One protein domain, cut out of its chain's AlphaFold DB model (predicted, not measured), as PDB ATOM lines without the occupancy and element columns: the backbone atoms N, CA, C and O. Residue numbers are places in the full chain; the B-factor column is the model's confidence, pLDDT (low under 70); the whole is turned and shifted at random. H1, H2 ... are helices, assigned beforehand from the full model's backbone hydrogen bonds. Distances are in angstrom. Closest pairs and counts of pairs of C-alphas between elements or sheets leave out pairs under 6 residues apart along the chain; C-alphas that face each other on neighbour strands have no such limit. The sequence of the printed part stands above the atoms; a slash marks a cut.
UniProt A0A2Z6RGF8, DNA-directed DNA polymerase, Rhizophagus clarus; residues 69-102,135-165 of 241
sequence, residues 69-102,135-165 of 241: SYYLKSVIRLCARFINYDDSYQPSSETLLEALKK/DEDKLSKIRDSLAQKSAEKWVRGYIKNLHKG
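Overview. This is residues 69 to 102 and 135 to 165 of the 241 residues of the protein "DNA-directed DNA polymerase" of Rhizophagus clarus (UniProt A0A2Z6RGF8). One long helix, H3, makes the longest axis, and two shorter helices pack on opposite sides of it: H1 crosses it near its middle as a slanted X, and H2 stands across it nearer its first end. The far end of H3 and the two residues after it, residues 157 to 165, stick out alone, and a short loop joins H1 to H2. The printed part has 65 residues with three named helices, H1, H2 and H3 along the chain, and no named strand; the class is all helix. The whole is only just loose, close to compact, with a radius of gyration of the C-alphas of 13.3 A, and it is elongated, spanning 44 by 23 by 22 A.

Arrangement. H3, residues 136 to 163, is the longest helix. H1, residues 69 to 84, touches H3, which meets it with residues 143 to 155 alone. The closest C-alphas of the two are those of Ala 80 and Gln 148, 5.0 A apart. Their lines stand at a steep tilt of 60 degrees, and they run opposite ways. Their centres are 7.8 A apart. H2, residues 93 to 102, touches H3, which meets it with residues 139 to 143 alone. The closest C-alphas here are those of Ala 99 and Ile 142, 7.3 A apart. The lines of H2 and H3 are about perpendicular, at 75 degrees. H1 and H2 are apart, with no C-alpha of the one within 8 A of the other. In H2 and H3 every O i to N i+4 pair is within hydrogen-bond range, and in H1 11 of 12 are.

Along the chain. H3 has 28 residues, Glu 136 to His 163, and measures 40.7 A from first to last C-alpha. C-alpha 136 is at (174.583, 240.846, 191.358) and C-alpha 163 at (186.959, 224.519, 226.543). H1 has 16 residues, Ser 69 to Asn 84, and measures 22.1 A; its C-alpha 69 is at (193.250, 235.528, 215.417). H2 has 10 residues, Ser 93 to Lys 102, and measures 14.4 A.

Size, cuts and confidence. The two C-alphas farthest apart, those of Asp 135 and Gly 165, are 46.5 A apart. Residues 157 to 165, of which 157 to 163 belong to H3, stand free; without them the body spans 32 by 22 by 18 A. Residues 103 to 134 are cut out and not printed, and C-alphas 102 and 135 are 15.1 A apart across the cut. The link across the cut joins H2 to H3, and the link from H1 to H2, 8 residues, is short. The mean pLDDT of the printed part is 74.6, and the model's confidence is under 70 at residues 82 to 91, 158 to 159 and 161 to 165.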
ATOM      1  N   SER A  69     194.283 234.840 216.195       84.62
ATOM      2  CA  SER A  69     193.250 235.528 215.417       84.62
ATOM      3  C   SER A  69     193.552 235.514 213.914       84.62
ATOM      4  O   SER A  69     192.650 235.288 213.100       84.62
ATOM      5  N   TYR A  70     194.829 235.659 213.545       87.88
ATOM      6  CA  TYR A  70     195.299 235.591 212.164       87.88
ATOM      7  C   TYR A  70     194.967 234.243 211.508       87.88
ATOM      8  O   TYR A  70     194.395 234.195 210.413       87.88
ATOM      9  N   TYR A  71     195.271 233.140 212.192       86.81
ATOM     10  CA  TYR A  71     194.997 231.792 211.691       86.81
ATOM     11  C   TYR A  71     193.500 231.491 211.672       86.81
ATOM     12  O   TYR A  71     192.981 230.959 210.687       86.81
ATOM     13  N   LEU A  72     192.784 231.916 212.714       83.31
ATOM     14  CA  LEU A  72     191.343 231.726 212.823       83.31
ATOM     15  C   LEU A  72     190.594 232.381 211.661       83.31
ATOM     16  O   LEU A  72     189.673 231.786 211.105       83.31
ATOM     17  N   LYS A  73     191.025 233.570 211.229       85.12
ATOM     18  CA  LYS A  73     190.447 234.267 210.073       85.12
ATOM     19  C   LYS A  73     190.529 233.436 208.790       85.12
ATOM     20  O   LYS A  73     189.597 233.447 207.988       85.12
ATOM     21  N   SER A  74     191.622 232.703 208.600       82.25
ATOM     22  CA  SER A  74     191.796 231.821 207.441       82.25
ATOM     23  C   SER A  74     190.868 230.608 207.509       82.25
ATOM     24  O   SER A  74     190.240 230.265 206.509       82.25
ATOM     25  N   VAL A  75     190.704 230.017 208.697       80.88
ATOM     26  CA  VAL A  75     189.752 228.919 208.934       80.88
ATOM     27  C   VAL A  75     188.314 229.377 208.691       80.88
ATOM     28  O   VAL A  75     187.578 228.714 207.969       80.88
ATOM     29  N   ILE A  76     187.926 230.544 209.210       77.94
ATOM     30  CA  ILE A  76     186.592 231.126 209.005       77.94
ATOM     31  C   ILE A  76     186.306 231.316 207.515       77.94
ATOM     32  O   ILE A  76     185.243 230.926 207.044       77.94
ATOM     33  N   ARG A  77     187.263 231.860 206.753       75.81
ATOM     34  CA  ARG A  77     187.128 232.020 205.296       75.81
ATOM     35  C   ARG A  77     186.962 230.685 204.577       75.81
ATOM     36  O   ARG A  77     186.170 230.593 203.644       75.81
ATOM     37  N   LEU A  78     187.691 229.655 205.000       77.31
ATOM     38  CA  LEU A  78     187.549 228.314 204.442       77.31
ATOM     39  C   LEU A  78     186.155 227.741 204.739       77.31
ATOM     40  O   LEU A  78     185.485 227.276 203.823       77.31
ATOM     41  N   CYS A  79     185.685 227.842 205.984       72.44
ATOM     42  CA  CYS A  79     184.336 227.434 206.378       72.44
ATOM     43  C   CYS A  79     183.247 228.203 205.618       72.44
ATOM     44  O   CYS A  79     182.278 227.592 205.182       72.44
ATOM     45  N   ALA A  80     183.417 229.512 205.406       71.06
ATOM     46  CA  ALA A  80     182.472 230.333 204.652       71.06
ATOM     47  C   ALA A  80     182.299 229.835 203.211       71.06
ATOM     48  O   ALA A  80     181.180 229.792 202.716       71.06
ATOM     49  N   ARG A  81     183.380 229.372 202.563       73.81
ATOM     50  CA  ARG A  81     183.282 228.736 201.240       73.81
ATOM     51  C   ARG A  81     182.414 227.486 201.283       73.81
ATOM     52  O   ARG A  81     181.533 227.353 200.449       73.81
ATOM     53  N   PHE A  82     182.623 226.601 202.257       66.81
ATOM     54  CA  PHE A  82     181.805 225.390 202.395       66.81
ATOM     55  C   PHE A  82     180.328 225.704 202.659       66.81
ATOM     56  O   PHE A  82     179.464 225.067 202.071       66.81
ATOM     57  N   ILE A  83     180.050 226.712 203.488       68.75
ATOM     58  CA  ILE A  83     178.698 227.206 203.784       68.75
ATOM     59  C   ILE A  83     178.041 227.799 202.530       68.75
ATOM     60  O   ILE A  83     176.880 227.519 202.270       68.75
ATOM     61  N   ASN A  84     178.777 228.567 201.720       65.19
ATOM     62  CA  ASN A  84     178.251 229.166 200.489       65.19
ATOM     63  C   ASN A  84     177.835 228.135 199.425       65.19
ATOM     64  O   ASN A  84     176.976 228.439 198.603       65.19
ATOM     65  N   TYR A  85     178.441 226.944 199.412       60.06
ATOM     66  CA  TYR A  85     178.097 225.879 198.462       60.06
ATOM     67  C   TYR A  85     176.960 224.962 198.938       60.06
ATOM     68  O   TYR A  85     176.536 224.095 198.177       60.06
ATOM     69  N   ASP A  86     176.486 225.116 200.175       59.69
ATOM     70  CA  ASP A  86     175.427 224.291 200.750       59.69
ATOM     71  C   ASP A  86     174.152 225.127 200.921       59.69
ATOM     72  O   ASP A  86     174.100 226.064 201.723       59.69
ATOM     73  N   ASP A  87     173.109 224.769 200.168       65.88
ATOM     74  CA  ASP A  87     171.809 225.452 200.158       65.88
ATOM     75  C   ASP A  87     171.184 225.562 201.559       65.88
ATOM     76  O   ASP A  87     170.453 226.510 201.842       65.88
ATOM     77  N   SER A  88     171.528 224.647 202.475       62.78
ATOM     78  CA  SER A  88     171.067 224.647 203.872       62.78
ATOM     79  C   SER A  88     171.500 225.888 204.655       62.78
ATOM     80  O   SER A  88     170.907 226.209 205.686       62.78
ATOM     81  N   TYR A  89     172.565 226.553 204.203       59.50
ATOM     82  CA  TYR A  89     173.148 227.713 204.865       59.50
ATOM     83  C   TYR A  89     173.093 228.987 204.020       59.50
ATOM     84  O   TYR A  89     173.622 230.020 204.450       59.50
ATOM     85  N   GLN A  90     172.443 228.943 202.852       65.88
ATOM     86  CA  GLN A  90     172.162 230.162 202.114       65.88
ATOM     87  C   GLN A  90     171.248 231.073 202.950       65.88
ATOM     88  O   GLN A  90     170.286 230.607 203.569       65.88
ATOM     89  N   PRO A  91     171.544 232.380 203.013       67.19
ATOM     90  CA  PRO A  91     170.684 233.321 203.714       67.19
ATOM     91  C   PRO A  91     169.308 233.383 203.042       67.19
ATOM     92  O   PRO A  91     169.213 233.363 201.814       67.19
ATOM     93  N   SER A  92     168.243 233.487 203.842       76.31
ATOM     94  CA  SER A  92     166.888 233.645 203.304       76.31
ATOM     95  C   SER A  92     166.765 234.938 202.492       76.31
ATOM     96  O   SER A  92     167.474 235.918 202.747       76.31
ATOM     97  N   SER A  93     165.828 234.961 201.542       71.50
ATOM     98  CA  SER A  93     165.509 236.152 200.745       71.50
ATOM     99  C   SER A  93     165.176 237.365 201.620       71.50
ATOM    100  O   SER A  93     165.656 238.463 201.360       71.50
ATOM    101  N   GLU A  94     164.439 237.154 202.710       79.31
ATOM    102  CA  GLU A  94     164.104 238.183 203.699       79.31
ATOM    103  C   GLU A  94     165.352 238.771 204.383       79.31
ATOM    104  O   GLU A  94     165.499 239.989 204.475       79.31
ATOM    105  N   THR A  95     166.311 237.920 204.767       79.06
ATOM    106  CA  THR A  95     167.574 238.352 205.394       79.06
ATOM    107  C   THR A  95     168.453 239.135 204.414       79.06
ATOM    108  O   THR A  95     169.120 240.099 204.797       79.06
ATOM    109  N   LEU A  96     168.467 238.729 203.140       78.94
ATOM    110  CA  LEU A  96     169.184 239.434 202.076       78.94
ATOM    111  C   LEU A  96     168.566 240.806 201.792       78.94
ATOM    112  O   LEU A  96     169.302 241.786 201.687       78.94
ATOM    113  N   LEU A  97     167.236 240.889 201.722       77.25
ATOM    114  CA  LEU A  97     166.511 242.144 201.516       77.25
ATOM    115  C   LEU A  97     166.722 243.121 202.674       77.25
ATOM    116  O   LEU A  97     166.968 244.303 202.442       77.25
ATOM    117  N   GLU A  98     166.694 242.647 203.919       82.38
ATOM    118  CA  GLU A  98     166.969 243.491 205.084       82.38
ATOM    119  C   GLU A  98     168.414 244.026 205.076       82.38
ATOM    120  O   GLU A  98     168.655 245.196 205.381       82.38
ATOM    121  N   ALA A  99     169.389 243.195 204.690       78.50
ATOM    122  CA  ALA A  99     170.786 243.610 204.570       78.50
ATOM    123  C   ALA A  99     171.010 244.613 203.424       78.50
ATOM    124  O   ALA A  99     171.793 245.550 203.584       78.50
ATOM    125  N   LEU A 100     170.306 244.448 202.300       78.88
ATOM    126  CA  LEU A 100     170.320 245.391 201.179       78.88
ATOM    127  C   LEU A 100     169.735 246.751 201.567       78.88
ATOM    128  O   LEU A 100     170.350 247.774 201.270       78.88
ATOM    129  N   LYS A 101     168.596 246.775 202.274       81.81
ATOM    130  CA  LYS A 101     167.989 248.020 202.777       81.81
ATOM    131  C   LYS A 101     168.964 248.787 203.673       81.81
ATOM    132  O   LYS A 101     169.264 249.944 203.401       81.81
ATOM    133  N   LYS A 102     169.595 248.098 204.633       80.25
ATOM    134  CA  LYS A 102     170.625 248.688 205.513       80.25
ATOM    135  C   LYS A 102     171.846 249.226 204.757       80.25
ATOM    136  O   LYS A 102     172.469 250.177 205.221       80.25
ATOM    137  N   ASP A 135     172.112 244.759 191.584       76.94
ATOM    138  CA  ASP A 135     173.513 244.530 191.252       76.94
ATOM    139  C   ASP A 135     174.007 243.202 191.858       76.94
ATOM    140  O   ASP A 135     174.186 243.061 193.079       76.94
ATOM    141  N   GLU A 136     174.197 242.207 190.986       76.12
ATOM    142  CA  GLU A 136     174.583 240.846 191.358       76.12
ATOM    143  C   GLU A 136     175.914 240.812 192.130       76.12
ATOM    144  O   GLU A 136     176.113 239.947 192.994       76.12
ATOM    145  N   ASP A 137     176.816 241.771 191.892       78.31
ATOM    146  CA  ASP A 137     178.086 241.892 192.612       78.31
ATOM    147  C   ASP A 137     177.859 242.377 194.054       78.31
ATOM    148  O   ASP A 137     178.427 241.826 195.007       78.31
ATOM    149  N   LYS A 138     176.951 243.341 194.263       79.88
ATOM    150  CA  LYS A 138     176.534 243.761 195.615       79.88
ATOM    151  C   LYS A 138     175.854 242.621 196.365       79.88
ATOM    152  O   LYS A 138     176.183 242.385 197.533       79.88
ATOM    153  N   LEU A 139     174.972 241.870 195.705       76.94
ATOM    154  CA  LEU A 139     174.344 240.676 196.281       76.94
ATOM    155  C   LEU A 139     175.381 239.625 196.689       76.94
ATOM    156  O   LEU A 139     175.316 239.082 197.796       76.94
ATOM    157  N   SER A 140     176.364 239.367 195.828       79.12
ATOM    158  CA  SER A 140     177.431 238.397 196.078       79.12
ATOM    159  C   SER A 140     178.296 238.789 197.280       79.12
ATOM    160  O   SER A 140     178.587 237.950 198.135       79.12
ATOM    161  N   LYS A 141     178.633 240.077 197.421       83.31
ATOM    162  CA  LYS A 141     179.366 240.610 198.583       83.31
ATOM    163  C   LYS A 141     178.578 240.477 199.890       83.31
ATOM    164  O   LYS A 141     179.159 240.143 200.926       83.31
ATOM    165  N   ILE A 142     177.263 240.705 199.857       83.06
ATOM    166  CA  ILE A 142     176.391 240.535 201.031       83.06
ATOM    167  C   ILE A 142     176.329 239.062 201.441       83.06
ATOM    168  O   ILE A 142     176.495 238.756 202.624       83.06
ATOM    169  N   ARG A 143     176.154 238.148 200.478       79.75
ATOM    170  CA  ARG A 143     176.152 236.698 200.731       79.75
ATOM    171  C   ARG A 143     177.460 236.235 201.367       79.75
ATOM    172  O   ARG A 143     177.420 235.592 202.413       79.75
ATOM    173  N   ASP A 144     178.606 236.628 200.810       80.56
ATOM    174  CA  ASP A 144     179.917 236.269 201.366       80.56
ATOM    175  C   ASP A 144     180.105 236.803 202.796       80.56
ATOM    176  O   ASP A 144     180.529 236.071 203.691       80.56
ATOM    177  N   SER A 145     179.704 238.052 203.053       83.06
ATOM    178  CA  SER A 145     179.758 238.655 204.391       83.06
ATOM    179  C   SER A 145     178.891 237.905 205.410       83.06
ATOM    180  O   SER A 145     179.330 237.632 206.532       83.06
ATOM    181  N   LEU A 146     177.670 237.521 205.025       82.69
ATOM    182  CA  LEU A 146     176.776 236.729 205.873       82.69
ATOM    183  C   LEU A 146     177.353 235.339 206.154       82.69
ATOM    184  O   LEU A 146     177.356 234.900 207.307       82.69
ATOM    185  N   ALA A 147     177.910 234.673 205.145       76.81
ATOM    186  CA  ALA A 147     178.537 233.369 205.309       76.81
ATOM    187  C   ALA A 147     179.778 233.423 206.207       76.81
ATOM    188  O   ALA A 147     179.944 232.560 207.071       76.81
ATOM    189  N   GLN A 148     180.612 234.461 206.085       77.81
ATOM    190  CA  GLN A 148     181.746 234.682 206.986       77.81
ATOM    191  C   GLN A 148     181.295 234.877 208.439       77.81
ATOM    192  O   GLN A 148     181.879 234.272 209.338       77.81
ATOM    193  N   LYS A 149     180.224 235.645 208.687       82.38
ATOM    194  CA  LYS A 149     179.649 235.816 210.036       82.38
ATOM    195  C   LYS A 149     179.097 234.506 210.601       82.38
ATOM    196  O   LYS A 149     179.327 234.193 211.772       82.38
ATOM    197  N   SER A 150     178.396 233.725 209.783       75.50
ATOM    198  CA  SER A 150     177.881 232.405 210.166       75.50
ATOM    199  C   SER A 150     179.013 231.427 210.487       75.50
ATOM    200  O   SER A 150     178.980 230.775 211.533       75.50
ATOM    201  N   ALA A 151     180.054 231.387 209.650       71.31
ATOM    202  CA  ALA A 151     181.263 230.606 209.881       71.31
ATOM    203  C   ALA A 151     181.957 231.018 211.187       71.31
ATOM    204  O   ALA A 151     182.278 230.167 212.014       71.31
ATOM    205  N   GLU A 152     182.136 232.319 211.417       79.69
ATOM    206  CA  GLU A 152     182.735 232.839 212.644       79.69
ATOM    207  C   GLU A 152     181.940 232.412 213.883       79.69
ATOM    208  O   GLU A 152     182.516 231.911 214.852       79.69
ATOM    209  N   LYS A 153     180.610 232.557 213.852       81.81
ATOM    210  CA  LYS A 153     179.728 232.136 214.945       81.81
ATOM    211  C   LYS A 153     179.857 230.639 215.222       81.81
ATOM    212  O   LYS A 153     179.967 230.250 216.386       81.81
ATOM    213  N   TRP A 154     179.871 229.815 214.174       77.00
ATOM    214  CA  TRP A 154     180.022 228.367 214.290       77.00
ATOM    215  C   TRP A 154     181.374 227.988 214.904       77.00
ATOM    216  O   TRP A 154     181.405 227.288 215.917       77.00
ATOM    217  N   VAL A 155     182.480 228.527 214.379       72.12
ATOM    218  CA  VAL A 155     183.837 228.251 214.878       72.12
ATOM    219  C   VAL A 155     183.992 228.702 216.334       72.12
ATOM    220  O   VAL A 155     184.497 227.952 217.169       72.12
ATOM    221  N   ARG A 156     183.502 229.898 216.691       77.56
ATOM    222  CA  ARG A 156     183.519 230.379 218.082       77.56
ATOM    223  C   ARG A 156     182.694 229.487 219.006       77.56
ATOM    224  O   ARG A 156     183.116 229.221 220.130       77.56
ATOM    225  N   GLY A 157     181.521 229.034 218.558       76.06
ATOM    226  CA  GLY A 157     180.684 228.089 219.299       76.06
ATOM    227  C   GLY A 157     181.384 226.748 219.515       76.06
ATOM    228  O   GLY A 157     181.366 226.215 220.622       76.06
ATOM    229  N   TYR A 158     182.059 226.244 218.486       66.12
ATOM    230  CA  TYR A 158     182.852 225.022 218.538       66.12
ATOM    231  C   TYR A 158     184.008 225.131 219.543       66.12
ATOM    232  O   TYR A 158     184.086 224.324 220.466       66.12
ATOM    233  N   ILE A 159     184.823 226.189 219.467       67.00
ATOM    234  CA  ILE A 159     185.934 226.436 220.406       67.00
ATOM    235  C   ILE A 159     185.431 226.566 221.853       67.00
ATOM    236  O   ILE A 159     185.976 225.946 222.765       67.00
ATOM    237  N   LYS A 160     184.343 227.314 222.085       70.88
ATOM    238  CA  LYS A 160     183.719 227.422 223.419       70.88
ATOM    239  C   LYS A 160     183.236 226.070 223.947       70.88
ATOM    240  O   LYS A 160     183.265 225.833 225.153       70.88
ATOM    241  N   ASN A 161     182.764 225.199 223.059       64.12
ATOM    242  CA  ASN A 161     182.334 223.854 223.412       64.12
ATOM    243  C   ASN A 161     183.505 222.930 223.761       64.12
ATOM    244  O   ASN A 161     183.297 222.075 224.620       64.12
ATOM    245  N   LEU A 162     184.684 223.123 223.154       59.88
ATOM    246  CA  LEU A 162     185.920 222.400 223.481       59.88
ATOM    247  C   LEU A 162     186.443 222.771 224.878       59.88
ATOM    248  O   LEU A 162     186.692 221.888 225.691       59.88
ATOM    249  N   HIS A 163     186.488 224.064 225.221       54.44
ATOM    250  CA  HIS A 163     186.959 224.519 226.543       54.44
ATOM    251  C   HIS A 163     186.088 224.060 227.728       54.44
ATOM    252  O   HIS A 163     186.546 224.067 228.867       54.44
ATOM    253  N   LYS A 164     184.825 223.684 227.493       60.84
ATOM    254  CA  LYS A 164     183.867 223.324 228.553       60.84
ATOM    255  C   LYS A 164     183.810 221.833 228.905       60.84
ATOM    256  O   LYS A 164     182.973 221.471 229.731       60.84
ATOM    257  N   GLY A 165     184.645 220.950 228.347       52.12
ATOM    258  CA  GLY A 165     184.686 219.589 228.893       52.12
ATOM    259  C   GLY A 165     185.681 218.606 228.265       52.12
ATOM    260  O   GLY A 165     185.763 218.532 227.044       52.12
TER     261      GLY A 165